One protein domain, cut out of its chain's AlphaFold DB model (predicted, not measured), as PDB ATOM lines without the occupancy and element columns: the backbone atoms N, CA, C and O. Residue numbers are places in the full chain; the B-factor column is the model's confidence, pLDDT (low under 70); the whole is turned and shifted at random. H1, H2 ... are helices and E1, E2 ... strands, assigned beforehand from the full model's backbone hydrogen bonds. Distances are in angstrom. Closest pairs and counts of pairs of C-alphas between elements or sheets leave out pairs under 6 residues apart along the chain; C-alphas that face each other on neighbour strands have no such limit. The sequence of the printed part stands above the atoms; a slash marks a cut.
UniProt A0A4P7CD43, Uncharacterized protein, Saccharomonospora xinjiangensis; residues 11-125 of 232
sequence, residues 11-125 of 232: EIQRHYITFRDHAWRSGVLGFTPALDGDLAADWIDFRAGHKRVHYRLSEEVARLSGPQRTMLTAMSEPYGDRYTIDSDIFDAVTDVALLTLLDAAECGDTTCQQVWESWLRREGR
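This is residues 11 to 125 of the 232 residues of an uncharacterized protein of Saccharomonospora xinjiangensis (UniProt A0A4P7CD43). A small twisted sheet of four strands reaches from E1, near the middle of the domain, to one end, and the long helix H4 starts beside it and runs away to the other end, where H5 makes a corner with it. H1 crosses H4 and H5, H3 runs beside H4 without clearly touching it, and the short H2 sits by E2. The printed part has 115 residues with five named helices and four named strands, in the order H1 E1 H2 E2 H3 E3 E4 H4 H5. The sheet order is E1, E2, E4, E3, antiparallel throughout, and the class is mixed, helices and strands. The whole is compact, with a radius of gyration of the C-alphas of 14.5 A and spans of 43 by 32 by 21 A.

In the sheet, E2, residues 50 to 57, has E1, residues 31 to 33, as antiparallel neighbour, with N 32 and O 56 2.9 A apart. E2 is also antiparallel to E4, residues 82 to 86, with N 53 and O 85 at 2.9 A. E4 forms a hairpin with E3, residues 77 to 79, where N 77 and O 84 are 2.8 A apart. From edge to edge the strands' lines turn by 111 degrees. E2, H3 of residues 66 to 74, and E3 form a split strand-helix-strand unit, two strands running the same way with E4 between them, and its crossover is right-handed. H3 only grazes the sheet, with residues 69 to 74. H4, residues 87 to 106, is on the sheet at a height of 9.5 A, only just over none of its strands, as E2 has 2 of its C-alphas. H3 and H4 are close but not clearly touching, with C-alphas of Leu 72 and Val 93 7.7 A apart, at a shallow tilt of 17 degrees, opposite ways. H5, residues 110 to 123, touches H4 about perpendicular, at 73 degrees, through its residues 111 to 116; the closest C-alphas are those of Ala 105 and Gln 113, 4.6 A. H1, residues 11 to 26, touches H5 at a steep tilt of 51 degrees, opposite ways, the closest C-alphas being those of Phe 19 and Trp 119, 6.6 A. H1 and H4 only just touch, with 3 pairs of C-alphas within 8 A, the closest Arg 20 and Leu 98 at 7.2 A. H2, residues 38 to 41, only grazes the sheet. In H1, H3, H4 and H5 every O i to N i+4 pair is within hydrogen-bond range; H2 is too short for one.

H1 begins at C-alpha 11 (107.384, 88.134, 97.257) and is 22.3 A long. E2 measures 21.4 A, H4 28.2 A and H5 19.6 A, ending at C-alpha 123 (118.985, 89.340, 96.872). H3 is 12.2 A and E4 13.7 A long; E1, E3 and H2 are shorter.

The C-alphas farthest apart are those of Arg 47 and Gly 108, 45.4 A. The printed part has no cut, and no link is long. Residues 45 to 49 and 59 to 62 have pLDDT under 70, and the mean of the printed part is 86.7.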
ATOM      1  N   GLU A  11     106.007  88.614  97.417       79.12
ATOM      2  CA  GLU A  11     107.384  88.134  97.257       79.12
ATOM      3  C   GLU A  11     107.715  87.784  95.810       79.12
ATOM      4  O   GLU A  11     108.717  88.249  95.272       79.12
ATOM      5  N   ILE A  12     106.839  87.028  95.145       79.00
ATOM      6  CA  ILE A  12     107.036  86.650  93.741       79.00
ATOM      7  C   ILE A  12     107.125  87.897  92.855       79.00
ATOM      8  O   ILE A  12     108.044  88.018  92.047       79.00
ATOM      9  N   GLN A  13     106.206  88.853  93.028       76.38
ATOM     10  CA  GLN A  13     106.220  90.110  92.271       76.38
ATOM     11  C   GLN A  13     107.495  90.916  92.523       76.38
ATOM     12  O   GLN A  13     108.080  91.459  91.587       76.38
ATOM     13  N   ARG A  14     107.938  90.986  93.779       84.00
ATOM     14  CA  ARG A  14     109.152  91.699  94.168       84.00
ATOM     15  C   ARG A  14     110.381  91.074  93.517       84.00
ATOM     16  O   ARG A  14     111.125  91.801  92.867       84.00
ATOM     17  N   HIS A  15     110.553  89.757  93.627       86.62
ATOM     18  CA  HIS A  15     111.665  89.045  92.998       86.62
ATOM     19  C   HIS A  15     111.662  89.189  91.477       86.62
ATOM     20  O   HIS A  15     112.713  89.444  90.897       86.62
ATOM     21  N   TYR A  16     110.497  89.102  90.831       85.94
ATOM     22  CA  TYR A  16     110.386  89.342  89.392       85.94
ATOM     23  C   TYR A  16     110.870  90.751  89.015       85.94
ATOM     24  O   TYR A  16     111.729  90.890  88.147       85.94
ATOM     25  N   ILE A  17     110.387  91.795  89.702       83.25
ATOM     26  CA  ILE A  17     110.784  93.183  89.415       83.25
ATOM     27  C   ILE A  17     112.284  93.382  89.666       83.25
ATOM     28  O   ILE A  17     112.975  93.958  88.826       83.25
ATOM     29  N   THR A  18     112.812  92.907  90.801       89.25
ATOM     30  CA  THR A  18     114.232  93.102  91.131       89.25
ATOM     31  C   THR A  18     115.152  92.312  90.210       89.25
ATOM     32  O   THR A  18     116.247  92.797  89.908       89.25
ATOM     33  N   PHE A  19     114.732  91.127  89.759       92.25
ATOM     34  CA  PHE A  19     115.480  90.319  88.803       92.25
ATOM     35  C   PHE A  19     115.464  90.934  87.408       92.25
ATOM     36  O   PHE A  19     116.526  91.108  86.817       92.25
ATOM     37  N   ARG A  20     114.292  91.345  86.914       91.62
ATOM     38  CA  ARG A  20     114.150  92.023  85.621       91.62
ATOM     39  C   ARG A  20     115.058  93.243  85.526       91.62
ATOM     40  O   ARG A  20     115.837  93.357  84.584       91.62
ATOM     41  N   ASP A  21     115.004  94.124  86.523       90.00
ATOM     42  CA  ASP A  21     115.829  95.332  86.541       90.00
ATOM     43  C   ASP A  21     117.331  94.992  86.610       90.00
ATOM     44  O   ASP A  21     118.161  95.708  86.048       90.00
ATOM     45  N   HIS A  22     117.702  93.895  87.280       92.38
ATOM     46  CA  HIS A  22     119.081  93.404  87.305       92.38
ATOM     47  C   HIS A  22     119.525  92.869  85.934       92.38
ATOM     48  O   HIS A  22     120.610  93.216  85.471       92.38
ATOM     49  N   ALA A  23     118.678  92.086  85.262       93.12
ATOM     50  CA  ALA A  23     118.943  91.538  83.933       93.12
ATOM     51  C   ALA A  23     119.016  92.625  82.846       93.12
ATOM     52  O   ALA A  23     119.855  92.552  81.951       93.12
ATOM     53  N   TRP A  24     118.197  93.677  82.939       92.62
ATOM     54  CA  TRP A  24     118.323  94.849  82.067       92.62
ATOM     55  C   TRP A  24     119.676  95.539  82.230       92.62
ATOM     56  O   TRP A  24     120.337  95.847  81.238       92.62
ATOM     57  N   ARG A  25     120.106  95.762  83.480       91.19
ATOM     58  CA  ARG A  25     121.382  96.427  83.784       91.19
ATOM     59  C   ARG A  25     122.604  95.598  83.411       91.19
ATOM     60  O   ARG A  25     123.645  96.184  83.136       91.19
ATOM     61  N   SER A  26     122.499  94.270  83.392       90.94
ATOM     62  CA  SER A  26     123.602  93.418  82.937       90.94
ATOM     63  C   SER A  26     123.774  93.428  81.414       90.94
ATOM     64  O   SER A  26     124.801  92.971  80.922       90.94
ATOM     65  N   GLY A  27     122.779  93.914  80.659       90.38
ATOM     66  CA  GLY A  27     122.796  93.932  79.192       90.38
ATOM     67  C   GLY A  27     122.632  92.554  78.542       90.38
ATOM     68  O   GLY A  27     122.584  92.457  77.314       90.38
ATOM     69  N   VAL A  28     122.494  91.490  79.343       91.62
ATOM     70  CA  VAL A  28     122.445  90.102  78.862       91.62
ATOM     71  C   VAL A  28     121.199  89.810  78.022       91.62
ATOM     72  O   VAL A  28     121.188  88.864  77.249       91.62
ATOM     73  N   LEU A  29     120.150  90.628  78.129       91.12
ATOM     74  CA  LEU A  29     118.917  90.456  77.354       91.12
ATOM     75  C   LEU A  29     119.068  90.850  75.872       91.12
ATOM     76  O   LEU A  29     118.138  90.666  75.091       91.12
ATOM     77  N   GLY A  30     120.225  91.386  75.465       90.50
ATOM     78  CA  GLY A  30     120.445  91.894  74.105       90.50
ATOM     79  C   GLY A  30     119.879  93.302  73.884       90.50
ATOM     80  O   GLY A  30     119.911  93.822  72.770       90.50
ATOM     81  N   PHE A  31     119.363  93.928  74.940       92.25
ATOM     82  CA  PHE A  31     118.916  95.312  74.958       92.25
ATOM     83  C   PHE A  31     118.969  95.882  76.376       92.25
ATOM     84  O   PHE A  31     118.875  95.149  77.364       92.25
ATOM     85  N   THR A  32     119.079  97.207  76.472       92.75
ATOM     86  CA  THR A  32     119.168  97.926  77.746       92.75
ATOM     87  C   THR A  32     118.289  99.178  77.712       92.75
ATOM     88  O   THR A  32     118.571 100.100  76.935       92.75
ATOM     89  N   PRO A  33     117.227  99.248  78.536       93.06
ATOM     90  CA  PRO A  33     116.440 100.464  78.686       93.06
ATOM     91  C   PRO A  33     117.230 101.564  79.408       93.06
ATOM     92  O   PRO A  33     118.116 101.300  80.221       93.06
ATOM     93  N   ALA A  34     116.890 102.819  79.129       91.25
ATOM     94  CA  ALA A  34     117.307 103.959  79.928       91.25
ATOM     95  C   ALA A  34     116.537 103.934  81.255       91.25
ATOM     96  O   ALA A  34     115.329 104.158  81.283       91.25
ATOM     97  N   LEU A  35     117.238 103.622  82.345       84.75
ATOM     98  CA  LEU A  35     116.647 103.521  83.683       84.75
ATOM     99  C   LEU A  35     116.800 104.806  84.507       84.75
ATOM    100  O   LEU A  35     116.043 105.008  85.450       84.75
ATOM    101  N   ASP A  36     117.748 105.666  84.130       83.56
ATOM    102  CA  ASP A  36     118.119 106.884  84.847       83.56
ATOM    103  C   ASP A  36     118.357 108.050  83.859       83.56
ATOM    104  O   ASP A  36     118.608 107.831  82.668       83.56
ATOM    105  N   GLY A  37     118.299 109.291  84.355       84.62
ATOM    106  CA  GLY A  37     118.547 110.517  83.579       84.62
ATOM    107  C   GLY A  37     117.344 111.029  82.778       84.62
ATOM    108  O   GLY A  37     116.220 110.552  82.936       84.62
ATOM    109  N   ASP A  38     117.586 112.009  81.904       83.44
ATOM    110  CA  ASP A  38     116.529 112.744  81.185       83.44
ATOM    111  C   ASP A  38     115.629 111.834  80.337       83.44
ATOM    112  O   ASP A  38     114.421 112.036  80.264       83.44
ATOM    113  N   LEU A  39     116.190 110.772  79.756       82.88
ATOM    114  CA  LEU A  39     115.431 109.799  78.964       82.88
ATOM    115  C   LEU A  39     114.505 108.926  79.818       82.88
ATOM    116  O   LEU A  39     113.435 108.543  79.362       82.88
ATOM    117  N   ALA A  40     114.894 108.620  81.057       77.12
ATOM    118  CA  ALA A  40     114.004 107.938  81.994       77.12
ATOM    119  C   ALA A  40     112.905 108.884  82.517       77.12
ATOM    120  O   ALA A  40     111.829 108.429  82.911       77.12
ATOM    121  N   ALA A  41     113.157 110.199  82.506       74.06
ATOM    122  CA  ALA A  41     112.162 111.223  82.814       74.06
ATOM    123  C   ALA A  41     111.184 111.482  81.647       74.06
ATOM    124  O   ALA A  41     110.046 111.879  81.899       74.06
ATOM    125  N   ASP A  42     111.570 111.185  80.401       80.31
ATOM    126  CA  ASP A  42     110.692 111.172  79.219       80.31
ATOM    127  C   ASP A  42     109.912 109.848  79.094       80.31
ATOM    128  O   ASP A  42     110.055 109.076  78.145       80.31
ATOM    129  N   TRP A  43     109.094 109.551  80.103       77.69
ATOM    130  CA  TRP A  43     108.395 108.266  80.227       77.69
ATOM    131  C   TRP A  43     106.986 108.253  79.619       77.69
ATOM    132  O   TRP A  43     106.313 107.219  79.657       77.69
ATOM    133  N   ILE A  44     106.504 109.375  79.077       73.50
ATOM    134  CA  ILE A  44     105.141 109.503  78.552       73.50
ATOM    135  C   ILE A  44     105.136 110.164  77.175       73.50
ATOM    136  O   ILE A  44     105.630 111.271  76.987       73.50
ATOM    137  N   ASP A  45     104.514 109.494  76.208       69.81
ATOM    138  CA  ASP A  45     104.142 110.125  74.952       69.81
ATOM    139  C   ASP A  45     102.811 110.860  75.156       69.81
ATOM    140  O   ASP A  45     101.738 110.255  75.190       69.81
ATOM    141  N   PHE A  46     102.867 112.184  75.303       67.25
ATOM    142  CA  PHE A  46     101.669 113.009  75.481       67.25
ATOM    143  C   PHE A  46     100.752 113.050  74.250       67.25
ATOM    144  O   PHE A  46      99.579 113.395  74.390       67.25
ATOM    145  N   ARG A  47     101.251 112.715  73.055       68.25
ATOM    146  CA  ARG A  47     100.442 112.684  71.827       68.25
ATOM    147  C   ARG A  47      99.666 111.382  71.721       68.25
ATOM    148  O   ARG A  47      98.478 111.405  71.413       68.25
ATOM    149  N   ALA A  48     100.332 110.264  71.982       65.69
ATOM    150  CA  ALA A  48      99.744 108.936  71.852       65.69
ATOM    151  C   ALA A  48      99.167 108.388  73.173       65.69
ATOM    152  O   ALA A  48      98.507 107.350  73.181       65.69
ATOM    153  N   GLY A  49      99.390 109.084  74.291       68.44
ATOM    154  CA  GLY A  49      98.814 108.779  75.602       68.44
ATOM    155  C   GLY A  49      99.357 107.508  76.259       68.44
ATOM    156  O   GLY A  49      98.755 107.010  77.214       68.44
ATOM    157  N   HIS A  50     100.468 106.965  75.758       70.69
ATOM    158  CA  HIS A  50     101.085 105.753  76.283       70.69
ATOM    159  C   HIS A  50     102.414 106.037  76.976       70.69
ATOM    160  O   HIS A  50     103.034 107.090  76.814       70.69
ATOM    161  N   LYS A  51     102.837 105.080  77.802       81.00
ATOM    162  CA  LYS A  51     104.155 105.128  78.424       81.00
ATOM    163  C   LYS A  51     105.187 104.691  77.414       81.00
ATOM    164  O   LYS A  51     105.000 103.655  76.782       81.00
ATOM    165  N   ARG A  52     106.279 105.431  77.317       87.06
ATOM    166  CA  ARG A  52     107.360 105.110  76.396       87.06
ATOM    167  C   ARG A  52     108.615 104.703  77.143       87.06
ATOM    168  O   ARG A  52     108.888 105.200  78.233       87.06
ATOM    169  N   VAL A  53     109.363 103.794  76.535       91.38
ATOM    170  CA  VAL A  53     110.666 103.343  77.010       91.38
ATOM    171  C   VAL A  53     111.694 103.669  75.945       91.38
ATOM    172  O   VAL A  53     111.538 103.294  74.785       91.38
ATOM    173  N   HIS A  54     112.761 104.341  76.361       94.25
ATOM    174  CA  HIS A  54     113.961 104.535  75.556       94.25
ATOM    175  C   HIS A  54     114.913 103.375  75.811       94.25
ATOM    176  O   HIS A  54     115.223 103.093  76.967       94.25
ATOM    177  N   TYR A  55     115.421 102.712  74.779       94.38
ATOM    178  CA  TYR A  55     116.350 101.594  74.946       94.38
ATOM    179  C   TYR A  55     117.412 101.545  73.846       94.38
ATOM    180  O   TYR A  55     117.272 102.149  72.783       94.38
ATOM    181  N   ARG A  56     118.510 100.839  74.121       92.88
ATOM    182  CA  ARG A  56     119.542 100.493  73.135       92.88
ATOM    183  C   ARG A  56     119.526  98.995  72.887       92.88
ATOM    184  O   ARG A  56     119.290  98.228  73.818       92.88
ATOM    185  N   LEU A  57     119.803  98.588  71.654       90.12
ATOM    186  CA  LEU A  57     120.120  97.200  71.336       90.12
ATOM    187  C   LEU A  57     121.597  96.960  71.652       90.12
ATOM    188  O   LEU A  57     122.447  97.760  71.265       90.12
ATOM    189  N   SER A  58     121.900  95.867  72.342       81.75
ATOM    190  CA  SER A  58     123.281  95.463  72.591       81.75
ATOM    191  C   SER A  58     123.818  94.800  71.328       81.75
ATOM    192  O   SER A  58     123.329  93.749  70.916       81.75
ATOM    193  N   GLU A  59     124.817  95.404  70.689       68.50
ATOM    194  CA  GLU A  59     125.423  94.827  69.481       68.50
ATOM    195  C   GLU A  59     126.333  93.635  69.797       68.50
ATOM    196  O   GLU A  59     126.464  92.726  68.983       68.50
ATOM    197  N   GLU A  60     126.890  93.610  71.007       62.97
ATOM    198  CA  GLU A  60     127.870  92.620  71.466       62.97
ATOM    199  C   GLU A  60     127.227  91.338  72.023       62.97
ATOM    200  O   GLU A  60     127.857  90.283  72.057       62.97
ATOM    201  N   VAL A  61     125.955  91.400  72.440       62.00
ATOM    202  CA  VAL A  61     125.241  90.280  73.071       62.00
ATOM    203  C   VAL A  61     124.164  89.761  72.121       62.00
ATOM    204  O   VAL A  61     123.030  90.241  72.110       62.00
ATOM    205  N   ALA A  62     124.507  88.742  71.331       63.03
ATOM    206  CA  ALA A  62     123.620  88.104  70.352       63.03
ATOM    207  C   ALA A  62     122.564  87.172  70.991       63.03
ATOM    208  O   ALA A  62     122.388  86.029  70.580       63.03
ATOM    209  N   ARG A  63     121.874  87.644  72.036       74.44
ATOM    210  CA  ARG A  63     120.827  86.878  72.739       74.44
ATOM    211  C   ARG A  63     119.470  86.965  72.074       74.44
ATOM    212  O   ARG A  63     118.706  86.009  72.118       74.44
ATOM    213  N   LEU A  64     119.195  88.086  71.415       77.00
ATOM    214  CA  LEU A  64     118.095  88.150  70.470       77.00
ATOM    215  C   LEU A  64     118.535  87.478  69.174       77.00
ATOM    216  O   LEU A  64     119.509  87.899  68.546       77.00
ATOM    217  N   SER A  65     117.786  86.465  68.743       79.56
ATOM    218  CA  SER A  65     117.917  85.942  67.384       79.56
ATOM    219  C   SER A  65     117.688  87.062  66.360       79.56
ATOM    220  O   SER A  65     116.972  88.031  66.630       79.56
ATOM    221  N   GLY A  66     118.255  86.922  65.157       83.00
ATOM    222  CA  GLY A  66     118.045  87.881  64.064       83.00
ATOM    223  C   GLY A  66     116.566  88.254  63.858       83.00
ATOM    224  O   GLY A  66     116.247  89.443  63.869       83.00
ATOM    225  N   PRO A  67     115.636  87.280  63.779       85.25
ATOM    226  CA  PRO A  67     114.204  87.560  63.700       85.25
ATOM    227  C   PRO A  67     113.649  88.344  64.897       85.25
ATOM    228  O   PRO A  67     112.892  89.288  64.692       85.25
ATOM    229  N   GLN A  68     114.025  88.001  66.136       85.31
ATOM    230  CA  GLN A  68     113.572  88.728  67.332       85.31
ATOM    231  C   GLN A  68     114.045  90.181  67.326       85.31
ATOM    232  O   GLN A  68     113.262  91.079  67.631       85.31
ATOM    233  N   ARG A  69     115.296  90.426  66.923       87.75
ATOM    234  CA  ARG A  69     115.843  91.781  66.796       87.75
ATOM    235  C   ARG A  69     115.110  92.580  65.719       87.75
ATOM    236  O   ARG A  69     114.754  93.732  65.963       87.75
ATOM    237  N   THR A  70     114.823  91.968  64.570       87.75
ATOM    238  CA  THR A  70     114.031  92.594  63.499       87.75
ATOM    239  C   THR A  70     112.617  92.929  63.965       87.75
ATOM    240  O   THR A  70     112.162  94.048  63.747       87.75
ATOM    241  N   MET A  71     111.934  92.005  64.649       88.94
ATOM    242  CA  MET A  71     110.584  92.239  65.178       88.94
ATOM    243  C   MET A  71     110.567  93.357  66.225       88.94
ATOM    244  O   MET A  71     109.734  94.254  66.136       88.94
ATOM    245  N   LEU A  72     111.503  93.345  67.180       90.75
ATOM    246  CA  LEU A  72     111.622  94.398  68.193       90.75
ATOM    247  C   LEU A  72     111.870  95.769  67.546       90.75
ATOM    248  O   LEU A  72     111.198  96.742  67.885       90.75
ATOM    249  N   THR A  73     112.767  95.829  66.559       91.94
ATOM    250  CA  THR A  73     113.050  97.062  65.808       91.94
ATOM    251  C   THR A  73     111.821  97.540  65.032       91.94
ATOM    252  O   THR A  73     111.527  98.728  65.041       91.94
ATOM    253  N   ALA A  74     111.058  96.633  64.412       91.75
ATOM    254  CA  ALA A  74     109.845  96.972  63.661       91.75
ATOM    255  C   ALA A  74     108.703  97.513  64.541       91.75
ATOM    256  O   ALA A  74     107.854  98.253  64.051       91.75
ATOM    257  N   MET A  75     108.676  97.155  65.829       92.94
ATOM    258  CA  MET A  75     107.729  97.690  66.819       92.94
ATOM    259  C   MET A  75     108.220  98.982  67.487       92.94
ATOM    260  O   MET A  75     107.536  99.508  68.363       92.94
ATOM    261  N   SER A  76     109.407  99.468  67.120       93.94
ATOM    262  CA  SER A  76     110.051 100.618  67.749       93.94
ATOM    263  C   SER A  76     110.227 101.780  66.777       93.94
ATOM    264  O   SER A  76     110.332 101.602  65.567       93.94
ATOM    265  N   GLU A  77     110.335 102.980  67.327       93.25
ATOM    266  CA  GLU A  77     110.662 104.199  66.596       93.25
ATOM    267  C   GLU A  77     112.129 104.584  66.851       93.25
ATOM    268  O   GLU A  77     112.582 104.521  67.995       93.25
ATOM    269  N   PRO A  78     112.904 104.985  65.830       92.44
ATOM    270  CA  PRO A  78     114.256 105.498  66.037       92.44
ATOM    271  C   PRO A  78     114.259 106.811  66.837       92.44
ATOM    272  O   PRO A  78     113.492 107.728  66.545       92.44
ATOM    273  N   TYR A  79     115.177 106.934  67.795       89.69
ATOM    274  CA  TYR A  79     115.382 108.133  68.608       89.69
ATOM    275  C   TYR A  79     116.881 108.374  68.829       89.69
ATOM    276  O   TYR A  79     117.482 107.848  69.764       89.69
ATOM    277  N   GLY A  80     117.512 109.157  67.950       87.81
ATOM    278  CA  GLY A  80     118.959 109.391  68.006       87.81
ATOM    279  C   GLY A  80     119.754 108.086  67.879       87.81
ATOM    280  O   GLY A  80     119.631 107.381  66.883       87.81
ATOM    281  N   ASP A  81     120.550 107.761  68.897       87.69
ATOM    282  CA  ASP A  81     121.314 106.509  69.023       87.69
ATOM    283  C   ASP A  81     120.538 105.391  69.756       87.69
ATOM    284  O   ASP A  81     121.121 104.424  70.259       87.69
ATOM    285  N   ARG A  82     119.218 105.549  69.886       91.62
ATOM    286  CA  ARG A  82     118.315 104.689  70.656       91.62
ATOM    287  C   ARG A  82     117.048 104.381  69.873       91.62
ATOM    288  O   ARG A  82     116.823 104.874  68.769       91.62
ATOM    289  N   TYR A  83     116.206 103.576  70.502       94.44
ATOM    290  CA  TYR A  83     114.853 103.288  70.074       94.44
ATOM    291  C   TYR A  83     113.866 103.684  71.168       94.44
ATOM    292  O   TYR A  83     114.156 103.537  72.358       94.44
ATOM    293  N   THR A  84     112.691 104.145  70.759       94.25
ATOM    294  CA  THR A  84     111.523 104.327  71.617       94.25
ATOM    295  C   THR A  84     110.461 103.295  71.292       94.25
ATOM    296  O   THR A  84     110.231 102.972  70.131       94.25
ATOM    297  N   ILE A  85     109.792 102.786  72.318       93.38
ATOM    298  CA  ILE A  85     108.733 101.784  72.183       93.38
ATOM    299  C   ILE A  85     107.702 101.964  73.297       93.38
ATOM    300  O   ILE A  85     108.021 102.477  74.374       93.38
ATOM    301  N   ASP A  86     106.468 101.540  73.043       89.25
ATOM    302  CA  ASP A  86     105.436 101.430  74.071       89.25
ATOM    303  C   ASP A  86     105.892 100.489  75.205       89.25
ATOM    304  O   ASP A  86     106.406  99.392  74.973       89.25
ATOM    305  N   SER A  87     105.712 100.934  76.448       84.69
ATOM    306  CA  SER A  87     106.158 100.214  77.642       84.69
ATOM    307  C   SER A  87     105.490  98.852  77.814       84.69
ATOM    308  O   SER A  87     106.149  97.934  78.292       84.69
ATOM    309  N   ASP A  88     104.215  98.704  77.448       82.50
ATOM    310  CA  ASP A  88     103.476  97.447  77.592       82.50
ATOM    311  C   ASP A  88     104.032  96.415  76.591       82.50
ATOM    312  O   ASP A  88     104.197  95.239  76.922       82.50
ATOM    313  N   ILE A  89     104.379  96.865  75.377       88.06
ATOM    314  CA  ILE A  89     105.040  96.027  74.363       88.06
ATOM    315  C   ILE A  89     106.447  95.640  74.832       88.06
ATOM    316  O   ILE A  89     106.842  94.478  74.728       88.06
ATOM    317  N   PHE A  90     107.202  96.594  75.377       90.56
ATOM    318  CA  PHE A  90     108.561  96.347  75.856       90.56
ATOM    319  C   PHE A  90     108.615  95.388  77.049       90.56
ATOM    320  O   PHE A  90     109.502  94.532  77.103       90.56
ATOM    321  N   ASP A  91     107.658  95.485  77.977       86.38
ATOM    322  CA  ASP A  91     107.504  94.539  79.086       86.38
ATOM    323  C   ASP A  91     107.273  93.116  78.543       86.38
ATOM    324  O   ASP A  91     107.965  92.184  78.952       86.38
ATOM    325  N   ALA A  92     106.391  92.946  77.549       85.88
ATOM    326  CA  ALA A  92     106.123  91.637  76.949       85.88
ATOM    327  C   ALA A  92     107.357  91.029  76.254       85.88
ATOM    328  O   ALA A  92     107.620  89.832  76.380       85.88
ATOM    329  N   VAL A  93     108.142  91.845  75.542       89.38
ATOM    330  CA  VAL A  93     109.414  91.400  74.942       89.38
ATOM    331  C   VAL A  93     110.432  91.035  76.025       89.38
ATOM    332  O   VAL A  93     111.144  90.037  75.899       89.38
ATOM    333  N   THR A  94     110.476  91.816  77.105       90.25
ATOM    334  CA  THR A  94     111.343  91.550  78.256       90.25
ATOM    335  C   THR A  94     111.007  90.225  78.921       90.25
ATOM    336  O   THR A  94     111.925  89.461  79.203       90.25
ATOM    337  N   ASP A  95     109.729  89.903  79.109       88.69
ATOM    338  CA  ASP A  95     109.313  88.632  79.709       88.69
ATOM    339  C   ASP A  95     109.800  87.426  78.901       88.69
ATOM    340  O   ASP A  95     110.344  86.475  79.463       88.69
ATOM    341  N   VAL A  96     109.691  87.486  77.571       87.62
ATOM    342  CA  VAL A  96     110.207  86.431  76.683       87.62
ATOM    343  C   VAL A  96     111.732  86.309  76.793       87.62
ATOM    344  O   VAL A  96     112.266  85.199  76.870       87.62
ATOM    345  N   ALA A  97     112.444  87.438  76.827       90.06
ATOM    346  CA  ALA A  97     113.899  87.451  76.967       90.06
ATOM    347  C   ALA A  97     114.358  86.920  78.338       90.06
ATOM    348  O   ALA A  97     115.356  86.205  78.411       90.06
ATOM    349  N   LEU A  98     113.618  87.215  79.412       91.38
ATOM    350  CA  LEU A  98     113.889  86.703  80.757       91.38
ATOM    351  C   LEU A  98     113.696  85.191  80.848       91.38
ATOM    352  O   LEU A  98     114.545  84.522  81.425       91.38
ATOM    353  N   LEU A  99     112.620  84.650  80.270       89.62
ATOM    354  CA  LEU A  99     112.421  83.198  80.216       89.62
ATOM    355  C   LEU A  99     113.569  82.523  79.465       89.62
ATOM    356  O   LEU A  99     114.169  81.587  79.975       89.62
ATOM    357  N   THR A 100     113.964  83.086  78.320       89.88
ATOM    358  CA  THR A 100     115.106  82.583  77.541       89.88
ATOM    359  C   THR A 100     116.415  82.630  78.342       89.88
ATOM    360  O   THR A 100     117.232  81.713  78.254       89.88
ATOM    361  N   LEU A 101     116.636  83.690  79.128       91.44
ATOM    362  CA  LEU A 101     117.786  83.805  80.028       91.44
ATOM    363  C   LEU A 101     117.766  82.692  81.078       91.44
ATOM    364  O   LEU A 101     118.794  82.042  81.275       91.44
ATOM    365  N   LEU A 102     116.628  82.490  81.745       92.44
ATOM    366  CA  LEU A 102     116.473  81.489  82.801       92.44
ATOM    367  C   LEU A 102     116.664  80.072  82.253       92.44
ATOM    368  O   LEU A 102     117.489  79.339  82.791       92.44
ATOM    369  N   ASP A 103     116.022  79.734  81.133       92.06
ATOM    370  CA  ASP A 103     116.186  78.440  80.459       92.06
ATOM    371  C   ASP A 103     117.657  78.191  80.084       92.06
ATOM    372  O   ASP A 103     118.202  77.108  80.302       92.06
ATOM    373  N   ALA A 104     118.345  79.215  79.562       90.94
ATOM    374  CA  ALA A 104     119.766  79.123  79.241       90.94
ATOM    375  C   ALA A 104     120.627  78.919  80.498       90.94
ATOM    376  O   ALA A 104     121.552  78.104  80.474       90.94
ATOM    377  N   ALA A 105     120.327  79.618  81.598       93.19
ATOM    378  CA  ALA A 105     121.021  79.425  82.870       93.19
ATOM    379  C   ALA A 105     120.836  77.993  83.401       93.19
ATOM    380  O   ALA A 105     121.806  77.369  83.839       93.19
ATOM    381  N   GLU A 106     119.620  77.448  83.317       93.19
ATOM    382  CA  GLU A 106     119.316  76.063  83.702       93.19
ATOM    383  C   GLU A 106     120.047  75.044  82.815       93.19
ATOM    384  O   GLU A 106     120.548  74.036  83.309       93.19
ATOM    385  N   CYS A 107     120.189  75.338  81.521       94.50
ATOM    386  CA  CYS A 107     120.899  74.498  80.552       94.50
ATOM    387  C   CYS A 107     122.434  74.634  80.575       94.50
ATOM    388  O   CYS A 107     123.105  74.005  79.755       94.50
ATOM    389  N   GLY A 108     123.012  75.407  81.500       91.38
ATOM    390  CA  GLY A 108     124.468  75.479  81.678       91.38
ATOM    391  C   GLY A 108     125.161  76.669  81.014       91.38
ATOM    392  O   GLY A 108     126.391  76.703  80.963       91.38
ATOM    393  N   ASP A 109     124.417  77.647  80.494       93.81
ATOM    394  CA  ASP A 109     125.013  78.841  79.903       93.81
ATOM    395  C   ASP A 109     125.711  79.696  80.968       93.81
ATOM    396  O   ASP A 109     125.072  80.288  81.840       93.81
ATOM    397  N   THR A 110     127.037  79.793  80.872       93.19
ATOM    398  CA  THR A 110     127.868  80.435  81.896       93.19
ATOM    399  C   THR A 110     127.551  81.920  82.080       93.19
ATOM    400  O   THR A 110     127.575  82.412  83.205       93.19
ATOM    401  N   THR A 111     127.222  82.653  81.012       91.81
ATOM    402  CA  THR A 111     126.905  84.086  81.113       91.81
ATOM    403  C   THR A 111     125.556  84.300  81.797       91.81
ATOM    404  O   THR A 111     125.446  85.145  82.687       91.81
ATOM    405  N   CYS A 112     124.530  83.527  81.429       92.81
ATOM    406  CA  CYS A 112     123.222  83.609  82.085       92.81
ATOM    407  C   CYS A 112     123.288  83.148  83.546       92.81
ATOM    408  O   CYS A 112     122.716  83.810  84.415       92.81
ATOM    409  N   GLN A 113     124.039  82.080  83.832       95.31
ATOM    410  CA  GLN A 113     124.279  81.616  85.201       95.31
ATOM    411  C   GLN A 113     124.956  82.687  86.053       95.31
ATOM    412  O   GLN A 113     124.498  82.957  87.158       95.31
ATOM    413  N   GLN A 114     125.980  83.366  85.536       95.19
ATOM    414  CA  GLN A 114     126.648  84.447  86.265       95.19
ATOM    415  C   GLN A 114     125.696  85.596  86.620       95.19
ATOM    416  O   GLN A 114     125.753  86.112  87.738       95.19
ATOM    417  N   VAL A 115     124.807  85.995  85.702       94.56
ATOM    418  CA  VAL A 115     123.793  87.030  85.976       94.56
ATOM    419  C   VAL A 115     122.797  86.550  87.034       94.56
ATOM    420  O   VAL A 115     122.505  87.285  87.979       94.56
ATOM    421  N   TRP A 116     122.313  85.313  86.915       94.69
ATOM    422  CA  TRP A 116     121.407  84.698  87.883       94.69
ATOM    423  C   TRP A 116     122.025  84.606  89.287       94.69
ATOM    424  O   TRP A 116     121.441  85.083  90.261       94.69
ATOM    425  N   GLU A 117     123.239  84.070  89.403       94.88
ATOM    426  CA  GLU A 117     123.958  83.932  90.672       94.88
ATOM    427  C   GLU A 117     124.330  85.282  91.289       94.88
ATOM    428  O   GLU A 117     124.292  85.447  92.512       94.88
ATOM    429  N   SER A 118     124.691  86.264  90.458       94.81
ATOM    430  CA  SER A 118     124.942  87.636  90.905       94.81
ATOM    431  C   SER A 118     123.686  88.242  91.529       94.81
ATOM    432  O   SER A 118     123.748  88.780  92.642       94.81
ATOM    433  N   TRP A 119     122.530  88.087  90.872       95.06
ATOM    434  CA  TRP A 119     121.252  88.516  91.427       95.06
ATOM    435  C   TRP A 119     120.915  87.780  92.725       95.06
ATOM    436  O   TRP A 119     120.618  88.445  93.714       95.06
ATOM    437  N   LEU A 120     121.034  86.448  92.766       93.00
ATOM    438  CA  LEU A 120     120.782  85.655  93.976       93.00
ATOM    439  C   LEU A 120     121.662  86.096  95.148       93.00
ATOM    440  O   LEU A 120     121.181  86.222  96.272       93.00
ATOM    441  N   ARG A 121     122.948  86.368  94.903       92.44
ATOM    442  CA  ARG A 121     123.879  86.821  95.945       92.44
ATOM    443  C   ARG A 121     123.519  88.206  96.471       92.44
ATOM    444  O   ARG A 121     123.683  88.452  97.663       92.44
ATOM    445  N   ARG A 122     123.066  89.109  95.597       88.25
ATOM    446  CA  ARG A 122     122.548  90.420  96.002       88.25
ATOM    447  C   ARG A 122     121.280  90.241  96.830       88.25
ATOM    448  O   ARG A 122     121.219  90.714  97.953       88.25
ATOM    449  N   GLU A 123     120.308  89.525  96.287       85.62
ATOM    450  CA  GLU A 123     118.985  89.340  96.872       85.62
ATOM    451  C   GLU A 123     119.038  88.616  98.225       85.62
ATOM    452  O   GLU A 123     118.362  89.021  99.160       85.62
ATOM    453  N   GLY A 124     119.919  87.623  98.375       79.75
ATOM    454  CA  GLY A 124     120.147  86.915  99.638       79.75
ATOM    455  C   GLY A 124     120.851  87.733 100.729       79.75
ATOM    456  O   GLY A 124     120.985  87.247 101.849       79.75
ATOM    457  N   ARG A 125     121.322  88.952 100.426       81.94
ATOM    458  CA  ARG A 125     121.884  89.896 101.412       81.94
ATOM    459  C   ARG A 125     120.899  90.988 101.820       81.94
ATOM    460  O   ARG A 125     121.135  91.663 102.819       81.94
TER     461      ARG A 125